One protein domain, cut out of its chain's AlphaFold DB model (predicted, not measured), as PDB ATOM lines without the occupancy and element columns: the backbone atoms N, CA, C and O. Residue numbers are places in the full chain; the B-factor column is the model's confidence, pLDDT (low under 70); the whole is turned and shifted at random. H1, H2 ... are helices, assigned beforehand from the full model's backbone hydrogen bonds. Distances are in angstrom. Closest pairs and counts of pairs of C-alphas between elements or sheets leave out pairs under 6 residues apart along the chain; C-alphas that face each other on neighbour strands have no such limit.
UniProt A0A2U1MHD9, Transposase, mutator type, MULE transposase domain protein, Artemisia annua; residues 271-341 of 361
ATOM      1  N   LYS A 271     -30.230  39.868  57.480       61.91
ATOM      2  CA  LYS A 271     -31.610  39.352  57.338       61.91
ATOM      3  C   LYS A 271     -32.271  39.718  56.000       61.91
ATOM      4  O   LYS A 271     -32.945  38.881  55.414       61.91
ATOM      5  N   GLY A 272     -32.022  40.920  55.476       61.91
ATOM      6  CA  GLY A 272     -32.640  41.369  54.219       61.91
ATOM      7  C   GLY A 272     -32.141  40.640  52.962       61.91
ATOM      8  O   GLY A 272     -32.886  40.513  51.998       61.91
ATOM      9  N   VAL A 273     -30.901  40.134  52.969       66.19
ATOM     10  CA  VAL A 273     -30.309  39.444  51.805       66.19
ATOM     11  C   VAL A 273     -30.837  38.015  51.686       66.19
ATOM     12  O   VAL A 273     -31.181  37.578  50.590       66.19
ATOM     13  N   LYS A 274     -30.952  37.304  52.814       73.06
ATOM     14  CA  LYS A 274     -31.476  35.930  52.842       73.06
ATOM     15  C   LYS A 274     -32.936  35.881  52.385       73.06
ATOM     16  O   LYS A 274     -33.310  35.021  51.596       73.06
ATOM     17  N   GLU A 275     -33.734  36.859  52.801       75.50
ATOM     18  CA  GLU A 275     -35.141  36.938  52.414       75.50
ATOM     19  C   GLU A 275     -35.340  37.313  50.945       75.50
ATOM     20  O   GLU A 275     -36.198  36.744  50.275       75.50
ATOM     21  N   ALA A 276     -34.515  38.226  50.420       76.31
ATOM     22  CA  ALA A 276     -34.513  38.523  48.992       76.31
ATOM     23  C   ALA A 276     -34.249  37.250  48.175       76.31
ATOM     24  O   ALA A 276     -34.926  37.020  47.179       76.31
ATOM     25  N   SER A 277     -33.331  36.389  48.631       80.00
ATOM     26  CA  SER A 277     -33.075  35.097  47.987       80.00
ATOM     27  C   SER A 277     -34.317  34.205  47.964       80.00
ATOM     28  O   SER A 277     -34.653  33.693  46.902       80.00
ATOM     29  N   ASN A 278     -35.031  34.069  49.087       82.38
ATOM     30  CA  ASN A 278     -36.243  33.243  49.173       82.38
ATOM     31  C   ASN A 278     -37.334  33.712  48.200       82.38
ATOM     32  O   ASN A 278     -37.905  32.906  47.469       82.38
ATOM     33  N   THR A 279     -37.579  35.023  48.140       84.56
ATOM     34  CA  THR A 279     -38.550  35.620  47.213       84.56
ATOM     35  C   THR A 279     -38.200  35.336  45.750       84.56
ATOM     36  O   THR A 279     -39.080  35.047  44.938       84.56
ATOM     37  N   ILE A 280     -36.914  35.407  45.396       87.06
ATOM     38  CA  ILE A 280     -36.458  35.174  44.019       87.06
ATOM     39  C   ILE A 280     -36.514  33.682  43.676       87.06
ATOM     40  O   ILE A 280     -36.839  33.350  42.537       87.06
ATOM     41  N   SER A 281     -36.274  32.787  44.641       82.12
ATOM     42  CA  SER A 281     -36.449  31.343  44.447       82.12
ATOM     43  C   SER A 281     -37.882  30.977  44.063       82.12
ATOM     44  O   SER A 281     -38.081  30.088  43.239       82.12
ATOM     45  N   SER A 282     -38.884  31.675  44.609       84.94
ATOM     46  CA  SER A 282     -40.289  31.472  44.233       84.94
ATOM     47  C   SER A 282     -40.643  32.093  42.878       84.94
ATOM     48  O   SER A 282     -41.436  31.519  42.136       84.94
ATOM     49  N   ASN A 283     -40.076  33.257  42.537       88.62
ATOM     50  CA  ASN A 283     -40.312  33.909  41.247       88.62
ATOM     51  C   ASN A 283     -39.053  34.649  40.734       88.62
ATOM     52  O   ASN A 283     -38.818  35.815  41.075       88.62
ATOM     53  N   PRO A 284     -38.260  34.022  39.843       84.94
ATOM     54  CA  PRO A 284     -37.000  34.595  39.367       84.94
ATOM     55  C   PRO A 284     -37.186  35.792  38.418       84.94
ATOM     56  O   PRO A 284     -36.261  36.592  38.224       84.94
ATOM     57  N   LYS A 285     -38.386  35.960  37.842       91.69
ATOM     58  CA  LYS A 285     -38.720  37.047  36.906       91.69
ATOM     59  C   LYS A 285     -39.149  38.342  37.601       91.69
ATOM     60  O   LYS A 285     -39.417  39.323  36.913       91.69
ATOM     61  N   ILE A 286     -39.170  38.394  38.937       92.00
ATOM     62  CA  ILE A 286     -39.558  39.604  39.674       92.00
ATOM     63  C   ILE A 286     -38.694  40.811  39.249       92.00
ATOM     64  O   ILE A 286     -37.454  40.723  39.249       92.00
ATOM     65  N   PRO A 287     -39.307  41.958  38.898       95.38
ATOM     66  CA  PRO A 287     -38.570  43.173  38.586       95.38
ATOM     67  C   PRO A 287     -37.904  43.741  39.846       95.38
ATOM     68  O   PRO A 287     -38.428  43.648  40.954       95.38
ATOM     69  N   ILE A 288     -36.746  44.384  39.678       94.94
ATOM     70  CA  ILE A 288     -35.914  44.860  40.801       94.94
ATOM     71  C   ILE A 288     -36.667  45.860  41.695       94.94
ATOM     72  O   ILE A 288     -36.464  45.853  42.905       94.94
ATOM     73  N   LYS A 289     -37.556  46.685  41.116       95.69
ATOM     74  CA  LYS A 289     -38.404  47.623  41.875       95.69
ATOM     75  C   LYS A 289     -39.355  46.887  42.826       95.69
ATOM     76  O   LYS A 289     -39.397  47.213  44.002       95.69
ATOM     77  N   ALA A 290     -40.037  45.846  42.348       95.19
ATOM     78  CA  ALA A 290     -40.932  45.052  43.189       95.19
ATOM     79  C   ALA A 290     -40.167  44.304  44.292       95.19
ATOM     80  O   ALA A 290     -40.615  44.269  45.435       95.19
ATOM     81  N   LEU A 291     -38.975  43.776  43.979       94.38
ATOM     82  CA  LEU A 291     -38.102  43.163  44.983       94.38
ATOM     83  C   LEU A 291     -37.699  44.173  46.069       94.38
ATOM     84  O   LEU A 291     -37.751  43.861  47.256       94.38
ATOM     85  N   GLN A 292     -37.304  45.384  45.669       95.19
ATOM     86  CA  GLN A 292     -36.956  46.461  46.592       95.19
ATOM     87  C   GLN A 292     -38.136  46.801  47.509       95.19
ATOM     88  O   GLN A 292     -37.968  46.789  48.727       95.19
ATOM     89  N   ASP A 293     -39.319  47.030  46.937       95.25
ATOM     90  CA  ASP A 293     -40.532  47.370  47.681       95.25
ATOM     91  C   ASP A 293     -40.930  46.271  48.667       95.25
ATOM     92  O   ASP A 293     -41.285  46.558  49.808       95.25
ATOM     93  N   GLN A 294     -40.858  45.006  48.253       93.38
ATOM     94  CA  GLN A 294     -41.232  43.875  49.097       93.38
ATOM     95  C   GLN A 294     -40.294  43.736  50.299       93.38
ATOM     96  O   GLN A 294     -40.753  43.561  51.429       93.38
ATOM     97  N   VAL A 295     -38.980  43.854  50.084       92.62
ATOM     98  CA  VAL A 295     -38.001  43.771  51.177       92.62
ATOM     99  C   VAL A 295     -38.089  45.015  52.074       92.62
ATOM    100  O   VAL A 295     -38.000  44.900  53.296       92.62
ATOM    101  N   GLN A 296     -38.332  46.198  51.504       94.50
ATOM    102  CA  GLN A 296     -38.508  47.436  52.265       94.50
ATOM    103  C   GLN A 296     -39.761  47.398  53.148       94.50
ATOM    104  O   GLN A 296     -39.668  47.754  54.322       94.50
ATOM    105  N   ARG A 297     -40.896  46.900  52.632       94.62
ATOM    106  CA  ARG A 297     -42.131  46.698  53.412       94.62
ATOM    107  C   ARG A 297     -41.941  45.663  54.516       94.62
ATOM    108  O   ARG A 297     -42.326  45.915  55.649       94.62
ATOM    109  N   LYS A 298     -41.299  44.531  54.211       93.50
ATOM    110  CA  LYS A 298     -41.145  43.415  55.157       93.50
ATOM    111  C   LYS A 298     -40.210  43.722  56.327       93.50
ATOM    112  O   LYS A 298     -40.420  43.219  57.425       93.50
ATOM    113  N   PHE A 299     -39.161  44.513  56.102       92.38
ATOM    114  CA  PHE A 299     -38.159  44.798  57.135       92.38
ATOM    115  C   PHE A 299     -38.185  46.232  57.661       92.38
ATOM    116  O   PHE A 299     -37.435  46.524  58.594       92.38
ATOM    117  N   HIS A 300     -39.011  47.111  57.084       92.94
ATOM    118  CA  HIS A 300     -39.029  48.552  57.358       92.94
ATOM    119  C   HIS A 300     -37.640  49.203  57.203       92.94
ATOM    120  O   HIS A 300     -37.228  50.042  58.003       92.94
ATOM    121  N   ILE A 301     -36.876  48.783  56.186       93.00
ATOM    122  CA  ILE A 301     -35.522  49.287  55.902       93.00
ATOM    123  C   ILE A 301     -35.481  49.859  54.490       93.00
ATOM    124  O   ILE A 301     -35.852  49.185  53.532       93.00
ATOM    125  N   ASN A 302     -34.931  51.064  54.347       93.44
ATOM    126  CA  ASN A 302     -34.675  51.659  53.040       93.44
ATOM    127  C   ASN A 302     -33.513  50.930  52.351       93.44
ATOM    128  O   ASN A 302     -32.368  50.951  52.815       93.44
ATOM    129  N   ILE A 303     -33.807  50.280  51.227       93.88
ATOM    130  CA  ILE A 303     -32.829  49.550  50.421       93.88
ATOM    131  C   ILE A 303     -32.639  50.312  49.119       93.88
ATOM    132  O   ILE A 303     -33.605  50.678  48.463       93.88
ATOM    133  N   SER A 304     -31.388  50.558  48.732       95.94
ATOM    134  CA  SER A 304     -31.106  51.173  47.437       95.94
ATOM    135  C   SER A 304     -31.301  50.169  46.300       95.94
ATOM    136  O   SER A 304     -31.013  48.978  46.449       95.94
ATOM    137  N   LYS A 305     -31.696  50.661  45.121       94.31
ATOM    138  CA  LYS A 305     -31.870  49.853  43.901       94.31
ATOM    139  C   LYS A 305     -30.646  48.978  43.583       94.31
ATOM    140  O   LYS A 305     -30.795  47.815  43.224       94.31
ATOM    141  N   ILE A 306     -29.433  49.501  43.796       94.12
ATOM    142  CA  ILE A 306     -28.166  48.772  43.588       94.12
ATOM    143  C   ILE A 306     -28.038  47.572  44.542       94.12
ATOM    144  O   ILE A 306     -27.576  46.508  44.138       94.12
ATOM    145  N   LYS A 307     -28.452  47.712  45.808       93.19
ATOM    146  CA  LYS A 307     -28.419  46.603  46.777       93.19
ATOM    147  C   LYS A 307     -29.429  45.518  46.414       93.19
ATOM    148  O   LYS A 307     -29.086  44.344  46.491       93.19
ATOM    149  N   ALA A 308     -30.628  45.908  45.980       94.25
ATOM    150  CA  ALA A 308     -31.634  44.966  45.491       94.25
ATOM    151  C   ALA A 308     -31.147  44.217  44.237       94.25
ATOM    152  O   ALA A 308     -31.297  43.002  44.155       94.25
ATOM    153  N   TYR A 309     -30.484  44.915  43.307       95.06
ATOM    154  CA  TYR A 309     -29.860  44.300  42.130       95.06
ATOM    155  C   TYR A 309     -28.795  43.262  42.512       95.06
ATOM    156  O   TYR A 309     -28.881  42.114  42.085       95.06
ATOM    157  N   LYS A 310     -27.838  43.630  43.376       94.31
ATOM    158  CA  LYS A 310     -26.784  42.707  43.838       94.31
ATOM    159  C   LYS A 310     -27.354  41.498  44.576       94.31
ATOM    160  O   LYS A 310     -26.904  40.379  44.360       94.31
ATOM    161  N   ALA A 311     -28.354  41.711  45.433       91.75
ATOM    162  CA  ALA A 311     -29.043  40.614  46.106       91.75
ATOM    163  C   ALA A 311     -29.708  39.670  45.091       91.75
ATOM    164  O   ALA A 311     -29.618  38.453  45.247       91.75
ATOM    165  N   LYS A 312     -30.298  40.222  44.021       93.44
ATOM    166  CA  LYS A 312     -30.890  39.428  42.945       93.44
ATOM    167  C   LYS A 312     -29.866  38.585  42.200       93.44
ATOM    168  O   LYS A 312     -30.086  37.395  42.000       93.44
ATOM    169  N   GLU A 313     -28.750  39.186  41.823       93.56
ATOM    170  CA  GLU A 313     -27.668  38.503  41.119       93.56
ATOM    171  C   GLU A 313     -27.088  37.342  41.943       93.56
ATOM    172  O   GLU A 313     -26.937  36.232  41.431       93.56
ATOM    173  N   ILE A 314     -26.846  37.566  43.240       90.88
ATOM    174  CA  ILE A 314     -26.357  36.530  44.162       90.88
ATOM    175  C   ILE A 314     -27.370  35.389  44.284       90.88
ATOM    176  O   ILE A 314     -26.987  34.226  44.189       90.88
ATOM    177  N   ALA A 315     -28.659  35.701  44.444       91.06
ATOM    178  CA  ALA A 315     -29.701  34.684  44.531       91.06
ATOM    179  C   ALA A 315     -29.777  33.830  43.254       91.06
ATOM    180  O   ALA A 315     -29.818  32.606  43.335       91.06
ATOM    181  N   VAL A 316     -29.729  34.457  42.071       90.12
ATOM    182  CA  VAL A 316     -29.720  33.756  40.772       90.12
ATOM    183  C   VAL A 316     -28.493  32.860  40.626       90.12
ATOM    184  O   VAL A 316     -28.616  31.725  40.164       90.12
ATOM    185  N   LYS A 317     -27.316  33.337  41.040       89.94
ATOM    186  CA  LYS A 317     -26.085  32.541  41.015       89.94
ATOM    187  C   LYS A 317     -26.173  31.332  41.949       89.94
ATOM    188  O   LYS A 317     -25.814  30.234  41.537       89.94
ATOM    189  N   ASN A 318     -26.692  31.521  43.160       90.00
ATOM    190  CA  ASN A 318     -26.872  30.433  44.122       90.00
ATOM    191  C   ASN A 318     -27.863  29.387  43.601       90.00
ATOM    192  O   ASN A 318     -27.533  28.210  43.584       90.00
ATOM    193  N   MET A 319     -29.004  29.813  43.048       85.75
ATOM    194  CA  MET A 319     -29.956  28.890  42.421       85.75
ATOM    195  C   MET A 319     -29.310  28.059  41.307       85.75
ATOM    196  O   MET A 319     -29.497  26.849  41.259       85.75
ATOM    197  N   ARG A 320     -28.525  28.684  40.417       86.69
ATOM    198  CA  ARG A 320     -27.809  27.965  39.346       86.69
ATOM    199  C   ARG A 320     -26.831  26.927  39.898       86.69
ATOM    200  O   ARG A 320     -26.763  25.824  39.360       86.69
ATOM    201  N   ASN A 321     -26.113  27.265  40.964       86.75
ATOM    202  CA  ASN A 321     -25.186  26.343  41.615       86.75
ATOM    203  C   ASN A 321     -25.914  25.161  42.273       86.75
ATOM    204  O   ASN A 321     -25.465  24.026  42.125       86.75
ATOM    205  N   ASP A 322     -27.056  25.400  42.922       84.94
ATOM    206  CA  ASP A 322     -27.857  24.337  43.542       84.94
ATOM    207  C   ASP A 322     -28.382  23.346  42.493       84.94
ATOM    208  O   ASP A 322     -28.400  22.137  42.724       84.94
ATOM    209  N   TYR A 323     -28.779  23.831  41.309       84.19
ATOM    210  CA  TYR A 323     -29.158  22.945  40.205       84.19
ATOM    211  C   TYR A 323     -27.978  22.096  39.736       84.19
ATOM    212  O   TYR A 323     -28.148  20.897  39.532       84.19
ATOM    213  N   HIS A 324     -26.785  22.683  39.607       85.62
ATOM    214  CA  HIS A 324     -25.592  21.943  39.201       85.62
ATOM    215  C   HIS A 324     -25.285  20.784  40.158       85.62
ATOM    216  O   HIS A 324     -25.099  19.659  39.701       85.62
ATOM    217  N   GLN A 325     -25.333  21.021  41.473       87.19
ATOM    218  CA  GLN A 325     -25.120  19.971  42.477       87.19
ATOM    219  C   GLN A 325     -26.160  18.848  42.380       87.19
ATOM    220  O   GLN A 325     -25.804  17.674  42.437       87.19
ATOM    221  N   LYS A 326     -27.436  19.189  42.160       87.75
ATOM    222  CA  LYS A 326     -28.497  18.186  41.973       87.75
ATOM    223  C   LYS A 326     -28.264  17.317  40.738       87.75
ATOM    224  O   LYS A 326     -28.506  16.117  40.798       87.75
ATOM    225  N   TYR A 327     -27.780  17.895  39.638       89.81
ATOM    226  CA  TYR A 327     -27.448  17.121  38.437       89.81
ATOM    227  C   TYR A 327     -26.246  16.201  38.644       89.81
ATOM    228  O   TYR A 327     -26.253  15.090  38.122       89.81
ATOM    229  N   VAL A 328     -25.245  16.632  39.416       91.06
ATOM    230  CA  VAL A 328     -24.114  15.772  39.796       91.06
ATOM    231  C   VAL A 328     -24.614  14.579  40.612       91.06
ATOM    232  O   VAL A 328     -24.365  13.446  40.222       91.06
ATOM    233  N   MET A 329     -25.435  14.811  41.641       92.12
ATOM    234  CA  MET A 329     -26.010  13.725  42.451       92.12
ATOM    235  C   MET A 329     -26.865  12.749  41.630       92.12
ATOM    236  O   MET A 329     -26.767  11.541  41.810       92.12
ATOM    237  N   LEU A 330     -27.697  13.256  40.714       92.44
ATOM    238  CA  LEU A 330     -28.507  12.412  39.824       92.44
ATOM    239  C   LEU A 330     -27.636  11.551  38.906       92.44
ATOM    240  O   LEU A 330     -27.944  10.381  38.682       92.44
ATOM    241  N   ARG A 331     -26.548  12.124  38.385       92.50
ATOM    242  CA  ARG A 331     -25.584  11.400  37.558       92.50
ATOM    243  C   ARG A 331     -24.907  10.289  38.355       92.50
ATOM    244  O   ARG A 331     -24.862   9.167  37.862       92.50
ATOM    245  N   ASP A 332     -24.418  10.593  39.553       94.94
ATOM    246  CA  ASP A 332     -23.741   9.624  40.419       94.94
ATOM    247  C   ASP A 332     -24.680   8.475  40.790       94.94
ATOM    248  O   ASP A 332     -24.331   7.309  40.629       94.94
ATOM    249  N   TYR A 333     -25.922   8.801  41.152       93.75
ATOM    250  CA  TYR A 333     -26.947   7.806  41.448       93.75
ATOM    251  C   TYR A 333     -27.243   6.885  40.256       93.75
ATOM    252  O   TYR A 333     -27.392   5.676  40.410       93.75
ATOM    253  N   ALA A 334     -27.303   7.425  39.039       90.38
ATOM    254  CA  ALA A 334     -27.519   6.595  37.862       90.38
ATOM    255  C   ALA A 334     -26.313   5.725  37.493       90.38
ATOM    256  O   ALA A 334     -26.508   4.632  36.960       90.38
ATOM    257  N   MET A 335     -25.090   6.186  37.771       90.50
ATOM    258  CA  MET A 335     -23.895   5.351  37.631       90.50
ATOM    259  C   MET A 335     -23.931   4.196  38.637       90.50
ATOM    260  O   MET A 335     -23.770   3.052  38.226       90.50
ATOM    261  N   GLU A 336     -24.273   4.464  39.899       94.00
ATOM    262  CA  GLU A 336     -24.425   3.429  40.932       94.00
ATOM    263  C   GLU A 336     -25.505   2.395  40.562       94.00
ATOM    264  O   GLU A 336     -25.300   1.188  40.700       94.00
ATOM    265  N   LEU A 337     -26.651   2.844  40.037       91.69
ATOM    266  CA  LEU A 337     -27.707   1.938  39.574       91.69
ATOM    267  C   LEU A 337     -27.242   1.037  38.427       91.69
ATOM    268  O   LEU A 337     -27.586  -0.146  38.410       91.69
ATOM    269  N   LYS A 338     -26.462   1.590  37.490       90.12
ATOM    270  CA  LYS A 338     -25.902   0.846  36.357       90.12
ATOM    271  C   LYS A 338     -24.856  -0.175  36.808       90.12
ATOM    272  O   LYS A 338     -24.808  -1.268  36.259       90.12
ATOM    273  N   GLU A 339     -24.043   0.169  37.805       92.75
ATOM    274  CA  GLU A 339     -23.038  -0.735  38.377       92.75
ATOM    275  C   GLU A 339     -23.676  -1.922  39.107       92.75
ATOM    276  O   GLU A 339     -23.207  -3.048  38.967       92.75
ATOM    277  N   ARG A 340     -24.766  -1.696  39.854       93.69
ATOM    278  CA  ARG A 340     -25.440  -2.765  40.613       93.69
ATOM    279  C   ARG A 340     -26.335  -3.664  39.769       93.69
ATOM    280  O   ARG A 340     -26.573  -4.800  40.157       93.69
ATOM    281  N   ASN A 341     -26.848  -3.163  38.650       90.38
ATOM    282  CA  ASN A 341     -27.769  -3.895  37.789       90.38
ATOM    283  C   ASN A 341     -27.307  -3.781  36.331       90.38
ATOM    284  O   ASN A 341     -27.856  -2.981  35.566       90.38
TER     285      ASN A 341
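This is residues 271 to 341 of the 361 residues of the protein "Transposase, mutator type, MULE transposase domain protein" of Artemisia annua (UniProt A0A2U1MHD9). One long straight helix, H3, makes the length of this model, and two short helices, H1 and H2, pack on its first part to form a small head. The far part of H3 sticks out from that head as an arm: residues 320 to 341, of which 320 to 340 belong to H3, stand free. The printed part has 71 residues with three named helices in the order H1, H2, H3 and no named strand, and its class is all helix. The whole is extended, with a radius of gyration of the C-alphas of 17.2 A and spans of 58 by 17 by 16 A.

H1 is residues 271 to 282, 17.6 A from first to last C-alpha, and begins at C-alpha 271 (-31.610, 39.352, 57.338). H2 is residues 288 to 299, 16.5 A long. H3 is residues 305 to 340, 53.1 A long, from C-alpha 305 (-31.870, 49.853, 43.901) to C-alpha 340 (-25.440, -2.765, 40.613).

H1 and H2 touch at a steep tilt of 51 degrees, opposite ways; their closest C-alphas, of Gly 272 and Val 295, are 6.6 A apart. H1 touches H3 at a steep tilt of 57 degrees, the same way, with the closest C-alphas, of Ser 277 and Ala 315, 4.8 A apart; of H3, residues 308 to 319 alone touch H1. H2 and H3 touch about perpendicular, at 85 degrees, through residues 288 to 292 of H2 and 305 to 312 of H3 alone; the closest C-alphas, of Gln 292 and Ala 308, are 5.6 A apart. The helix packing is mostly crossed, with no pair at a shallow tilt. In H1, H2 and H3 every O i to N i+4 pair is within hydrogen-bond range.

The outline is a rod, and the two C-alphas farthest apart, of Asn 302 and Asn 341, are 58.0 A apart. Without the free stretch, the body has 49 residues and spans 26 by 17 by 16 A. The links H1 to H2 and H2 to H3 are tight, and the printed part has no cut. The mean pLDDT of the printed part is 89.2, and residues 271 to 273 are under 70.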